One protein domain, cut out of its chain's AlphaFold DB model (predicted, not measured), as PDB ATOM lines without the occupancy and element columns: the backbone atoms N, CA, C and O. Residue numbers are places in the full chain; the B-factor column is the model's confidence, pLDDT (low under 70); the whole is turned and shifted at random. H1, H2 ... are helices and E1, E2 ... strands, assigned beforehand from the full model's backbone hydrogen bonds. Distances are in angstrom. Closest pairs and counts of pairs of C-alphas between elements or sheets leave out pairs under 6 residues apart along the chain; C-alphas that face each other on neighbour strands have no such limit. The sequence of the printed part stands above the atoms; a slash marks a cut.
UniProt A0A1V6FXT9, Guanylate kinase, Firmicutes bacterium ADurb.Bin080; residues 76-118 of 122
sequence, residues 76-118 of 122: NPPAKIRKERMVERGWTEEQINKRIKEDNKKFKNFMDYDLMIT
ATOM      1  N   ASN A  76      14.730 -10.265  38.738       94.44
ATOM      2  CA  ASN A  76      13.904 -10.918  39.755       94.44
ATOM      3  C   ASN A  76      14.563 -12.185  40.338       94.44
ATOM      4  O   ASN A  76      14.044 -13.295  40.179       94.44
ATOM      5  N   PRO A  77      15.724 -12.062  41.006       94.94
ATOM      6  CA  PRO A  77      16.362 -13.200  41.648       94.94
ATOM      7  C   PRO A  77      15.520 -13.685  42.843       94.94
ATOM      8  O   PRO A  77      14.771 -12.898  43.442       94.94
ATOM      9  N   PRO A  78      15.677 -14.954  43.263       94.31
ATOM     10  CA  PRO A  78      14.958 -15.494  44.409       94.31
ATOM     11  C   PRO A  78      15.110 -14.611  45.655       94.31
ATOM     12  O   PRO A  78      16.195 -14.104  45.949       94.31
ATOM     13  N   ALA A  79      14.038 -14.462  46.441       93.19
ATOM     14  CA  ALA A  79      14.041 -13.617  47.642       93.19
ATOM     15  C   ALA A  79      15.158 -13.985  48.639       93.19
ATOM     16  O   ALA A  79      15.708 -13.102  49.295       93.19
ATOM     17  N   LYS A  80      15.535 -15.271  48.704       95.12
ATOM     18  CA  LYS A  80      16.669 -15.758  49.501       95.12
ATOM     19  C   LYS A  80      17.992 -15.093  49.092       95.12
ATOM     20  O   LYS A  80      18.689 -14.582  49.957       95.12
ATOM     21  N   ILE A  81      18.268 -15.002  47.792       96.38
ATOM     22  CA  ILE A  81      19.483 -14.374  47.246       96.38
ATOM     23  C   ILE A  81      19.493 -12.874  47.539       96.38
ATOM     24  O   ILE A  81      20.505 -12.314  47.949       96.38
ATOM     25  N   ARG A  82      18.341 -12.202  47.389       95.12
ATOM     26  CA  ARG A  82      18.218 -10.785  47.765       95.12
ATOM     27  C   ARG A  82      18.500 -10.578  49.255       95.12
ATOM     28  O   ARG A  82      19.177  -9.616  49.604       95.12
ATOM     29  N   LYS A  83      18.008 -11.476  50.119       96.12
ATOM     30  CA  LYS A  83      18.282 -11.459  51.562       96.12
ATOM     31  C   LYS A  83      19.772 -11.637  51.854       96.12
ATOM     32  O   LYS A  83      20.313 -10.819  52.585       96.12
ATOM     33  N   GLU A  84      20.427 -12.631  51.256       96.12
ATOM     34  CA  GLU A  84      21.873 -12.874  51.399       96.12
ATOM     35  C   GLU A  84      22.692 -11.632  51.015       96.12
ATOM     36  O   GLU A  84      23.431 -11.108  51.846       96.12
ATOM     37  N   ARG A  85      22.442 -11.053  49.830       95.25
ATOM     38  CA  ARG A  85      23.115  -9.822  49.367       95.25
ATOM     39  C   ARG A  85      22.890  -8.618  50.294       95.25
ATOM     40  O   ARG A  85      23.732  -7.729  50.372       95.25
ATOM     41  N   MET A  86      21.740  -8.524  50.971       96.25
ATOM     42  CA  MET A  86      21.496  -7.456  51.955       96.25
ATOM     43  C   MET A  86      22.246  -7.701  53.270       96.25
ATOM     44  O   MET A  86      22.778  -6.749  53.839       96.25
ATOM     45  N   VAL A  87      22.335  -8.956  53.727       96.94
ATOM     46  CA  VAL A  87      23.149  -9.332  54.897       96.94
ATOM     47  C   VAL A  87      24.623  -9.008  54.648       96.94
ATOM     48  O   VAL A  87      25.257  -8.393  55.498       96.94
ATOM     49  N   GLU A  88      25.149  -9.329  53.463       96.50
ATOM     50  CA  GLU A  88      26.528  -9.002  53.063       96.50
ATOM     51  C   GLU A  88      26.812  -7.493  53.072       96.50
ATOM     52  O   GLU A  88      27.921  -7.065  53.379       96.50
ATOM     53  N   ARG A  89      25.794  -6.668  52.797       95.19
ATOM     54  CA  ARG A  89      25.875  -5.199  52.891       95.19
ATOM     55  C   ARG A  89      25.763  -4.669  54.324       95.19
ATOM     56  O   ARG A  89      25.744  -3.455  54.509       95.19
ATOM     57  N   GLY A  90      25.636  -5.541  55.324       95.88
ATOM     58  CA  GLY A  90      25.526  -5.167  56.735       95.88
ATOM     59  C   GLY A  90      24.144  -4.660  57.151       95.88
ATOM     60  O   GLY A  90      24.038  -3.918  58.127       95.88
ATOM     61  N   TRP A  91      23.081  -5.010  56.420       96.56
ATOM     62  CA  TRP A  91      21.722  -4.605  56.788       96.56
ATOM     63  C   TRP A  91      21.221  -5.391  58.000       96.56
ATOM     64  O   TRP A  91      21.472  -6.591  58.130       96.56
ATOM     65  N   THR A  92      20.448  -4.731  58.863       97.44
ATOM     66  CA  THR A  92      19.808  -5.395  60.003       97.44
ATOM     67  C   THR A  92      18.650  -6.278  59.543       97.44
ATOM     68  O   THR A  92      18.033  -6.048  58.499       97.44
ATOM     69  N   GLU A  93      18.293  -7.274  60.352       96.81
ATOM     70  CA  GLU A  93      17.147  -8.139  60.062       96.81
ATOM     71  C   GLU A  93      15.839  -7.345  59.890       96.81
ATOM     72  O   GLU A  93      15.047  -7.640  58.994       96.81
ATOM     73  N   GLU A  94      15.639  -6.289  60.681       96.88
ATOM     74  CA  GLU A  94      14.483  -5.399  60.556       96.88
ATOM     75  C   GLU A  94      14.452  -4.688  59.194       96.88
ATOM     76  O   GLU A  94      13.425  -4.705  58.509       96.88
ATOM     77  N   GLN A  95      15.584  -4.116  58.760       95.56
ATOM     78  CA  GLN A  95      15.703  -3.445  57.462       95.56
ATOM     79  C   GLN A  95      15.425  -4.410  56.307       95.56
ATOM     80  O   GLN A  95      14.686  -4.073  55.378       95.56
ATOM     81  N   ILE A  96      15.972  -5.625  56.382       96.25
ATOM     82  CA  ILE A  96      15.766  -6.673  55.378       96.25
ATOM     83  C   ILE A  96      14.290  -7.075  55.328       96.25
ATOM     84  O   ILE A  96      13.694  -7.089  54.252       96.25
ATOM     85  N   ASN A  97      13.673  -7.371  56.472       95.50
ATOM     86  CA  ASN A  97      12.276  -7.799  56.526       95.50
ATOM     87  C   ASN A  97      11.331  -6.706  56.013       95.50
ATOM     88  O   ASN A  97      10.404  -6.998  55.249       95.50
ATOM     89  N   LYS A  98      11.595  -5.441  56.367       95.19
ATOM     90  CA  LYS A  98      10.866  -4.288  55.832       95.19
ATOM     91  C   LYS A  98      11.006  -4.211  54.311       95.19
ATOM     92  O   LYS A  98       9.990  -4.165  53.617       95.19
ATOM     93  N   ARG A  99      12.235  -4.292  53.790       93.62
ATOM     94  CA  ARG A  99      12.511  -4.222  52.350       93.62
ATOM     95  C   ARG A  99      11.846  -5.352  51.568       93.62
ATOM     96  O   ARG A  99      11.172  -5.088  50.582       93.62
ATOM     97  N   ILE A 100      11.966  -6.600  52.026       94.25
ATOM     98  CA  ILE A 100      11.327  -7.757  51.377       94.25
ATOM     99  C   ILE A 100       9.804  -7.592  51.339       94.25
ATOM    100  O   ILE A 100       9.181  -7.863  50.313       94.25
ATOM    101  N   LYS A 101       9.196  -7.129  52.437       94.75
ATOM    102  CA  LYS A 101       7.748  -6.892  52.508       94.75
ATOM    103  C   LYS A 101       7.297  -5.799  51.539       94.75
ATOM    104  O   LYS A 101       6.239  -5.943  50.930       94.75
ATOM    105  N   GLU A 102       8.061  -4.717  51.416       92.50
ATOM    106  CA  GLU A 102       7.785  -3.625  50.477       92.50
ATOM    107  C   GLU A 102       7.956  -4.074  49.021       92.50
ATOM    108  O   GLU A 102       7.035  -3.890  48.224       92.50
ATOM    109  N   ASP A 103       9.058  -4.753  48.693       92.25
ATOM    110  CA  ASP A 103       9.317  -5.281  47.351       92.25
ATOM    111  C   ASP A 103       8.213  -6.267  46.927       92.25
ATOM    112  O   ASP A 103       7.659  -6.156  45.837       92.25
ATOM    113  N   ASN A 104       7.806  -7.187  47.810       92.56
ATOM    114  CA  ASN A 104       6.734  -8.143  47.512       92.56
ATOM    115  C   ASN A 104       5.392  -7.464  47.208       92.56
ATOM    116  O   ASN A 104       4.566  -8.057  46.523       92.56
ATOM    117  N   LYS A 105       5.148  -6.257  47.731       92.75
ATOM    118  CA  LYS A 105       3.954  -5.470  47.401       92.75
ATOM    119  C   LYS A 105       4.121  -4.743  46.074       92.75
ATOM    120  O   LYS A 105       3.232  -4.843  45.237       92.75
ATOM    121  N   LYS A 106       5.239  -4.034  45.890       90.06
ATOM    122  CA  LYS A 106       5.505  -3.220  44.692       90.06
ATOM    123  C   LYS A 106       5.556  -4.058  43.419       90.06
ATOM    124  O   LYS A 106       4.930  -3.714  42.426       90.06
ATOM    125  N   PHE A 107       6.253  -5.188  43.481       92.62
ATOM    126  CA  PHE A 107       6.467  -6.067  42.333       92.62
ATOM    127  C   PHE A 107       5.382  -7.141  42.183       92.62
ATOM    128  O   PHE A 107       5.452  -7.971  41.275       92.62
ATOM    129  N   LYS A 108       4.358  -7.142  43.051       91.62
ATOM    130  CA  LYS A 108       3.238  -8.078  42.929       91.62
ATOM    131  C   LYS A 108       2.555  -7.864  41.580       91.62
ATOM    132  O   LYS A 108       2.027  -6.787  41.327       91.62
ATOM    133  N   ASN A 109       2.510  -8.909  40.756       90.69
ATOM    134  CA  ASN A 109       1.895  -8.880  39.426       90.69
ATOM    135  C   ASN A 109       2.519  -7.843  38.471       90.69
ATOM    136  O   ASN A 109       1.836  -7.354  37.574       90.69
ATOM    137  N   PHE A 110       3.790  -7.479  38.657       95.25
ATOM    138  CA  PHE A 110       4.486  -6.666  37.667       95.25
ATOM    139  C   PHE A 110       4.687  -7.492  36.393       95.25
ATOM    140  O   PHE A 110       5.325  -8.539  36.443       95.25
ATOM    141  N   MET A 111       4.107  -7.034  35.282       94.94
ATOM    142  CA  MET A 111       4.093  -7.747  33.996       94.94
ATOM    143  C   MET A 111       4.599  -6.895  32.825       94.94
ATOM    144  O   MET A 111       4.690  -7.404  31.714       94.94
ATOM    145  N   ASP A 112       4.911  -5.615  33.049       95.69
ATOM    146  CA  ASP A 112       5.385  -4.719  31.992       95.69
ATOM    147  C   ASP A 112       6.909  -4.817  31.841       95.69
ATOM    148  O   ASP A 112       7.665  -3.965  32.306       95.69
ATOM    149  N   TYR A 113       7.357  -5.923  31.251       97.19
ATOM    150  CA  TYR A 113       8.756  -6.191  30.941       97.19
ATOM    151  C   TYR A 113       8.884  -7.015  29.658       97.19
ATOM    152  O   TYR A 113       7.956  -7.725  29.273       97.19
ATOM    153  N   ASP A 114      10.056  -6.962  29.029       98.00
ATOM    154  CA  ASP A 114      10.348  -7.710  27.800       98.00
ATOM    155  C   ASP A 114      11.228  -8.943  28.082       98.00
ATOM    156  O   ASP A 114      11.124  -9.964  27.404       98.00
ATOM    157  N   LEU A 115      12.053  -8.887  29.135       97.69
ATOM    158  CA  LEU A 115      12.866 -10.006  29.614       97.69
ATOM    159  C   LEU A 115      12.888 -10.039  31.143       97.69
ATOM    160  O   LEU A 115      13.208  -9.037  31.773       97.69
ATOM    161  N   MET A 116      12.632 -11.201  31.747       96.88
ATOM    162  CA  MET A 116      12.838 -11.410  33.183       96.88
ATOM    163  C   MET A 116      14.061 -12.296  33.426       96.88
ATOM    164  O   MET A 116      14.135 -13.417  32.926       96.88
ATOM    165  N   ILE A 117      14.995 -11.814  34.246       96.56
ATOM    166  CA  ILE A 117      16.189 -12.553  34.660       96.56
ATOM    167  C   ILE A 117      16.027 -12.973  36.118       96.56
ATOM    168  O   ILE A 117      15.952 -12.138  37.018       96.56
ATOM    169  N   THR A 118      16.017 -14.282  36.359       95.44
ATOM    170  CA  THR A 118      15.915 -14.876  37.703       95.44
ATOM    171  C   THR A 118      17.219 -15.526  38.176       95.44
ATOM    172  O   THR A 118      17.283 -16.029  39.298       95.44
TER     173      THR A 118
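AT A GLANCE: This is residues 76 to 118 of the 122 residues of the protein "Guanylate kinase" of Firmicutes bacterium ADurb.Bin080 (UniProt A0A1V6FXT9). The chain here makes an elongated, open ring: H2, the longest helix, forms one long side, H1 folds back beside part of it as a helical hairpin, and the last stretch with E1 swings round to bring the last printed residue back near the first. Residues 108 to 115 stand free at the far end of this ring. The printed part has 43 residues with two named helices and one named strand, in the order H1, H2, E1, and its class is mostly helix. It is loose, with a radius of gyration of the C-alphas of 11.6 A, and spans 33 by 18 by 12 A.

IN THESE COORDINATES: Find C-alpha 93 at (17.147, -8.139, 60.062); from there H2, residues 93 to 106, runs 19.9 A to C-alpha 106 at (5.505, -3.220, 44.692). Before it, H1 holds residues 79 to 88 and measures 14.4 A. After it, E1 holds residues 115 to 117 and ends at C-alpha 117, (16.189, -12.553, 34.660).

HOW THE PARTS SIT: Look at residues 96 to 100 of H2, with which alone it touches H1; the closest C-alphas are those of Lys 83 and Ile 96, 6.6 A apart. The two helices run opposite ways at a steep tilt of 38 degrees, only just past shallow, and form a helical hairpin. In H1 and H2 every O i to N i+4 pair is within hydrogen-bond range. E1 pairs with no named strand and is apart from both H1 and H2.

THE WHOLE: The two C-alphas farthest apart are those of Thr 92 and Asp 114, 33.6 A, while the C-alphas of Asn 76 and Thr 118 are 4.9 A apart. The printed part has no cut. The link from H1 to H2 is tight and that from H2 to E1 is short. The mean pLDDT of the printed part is 95.1, and no printed residue is under 70.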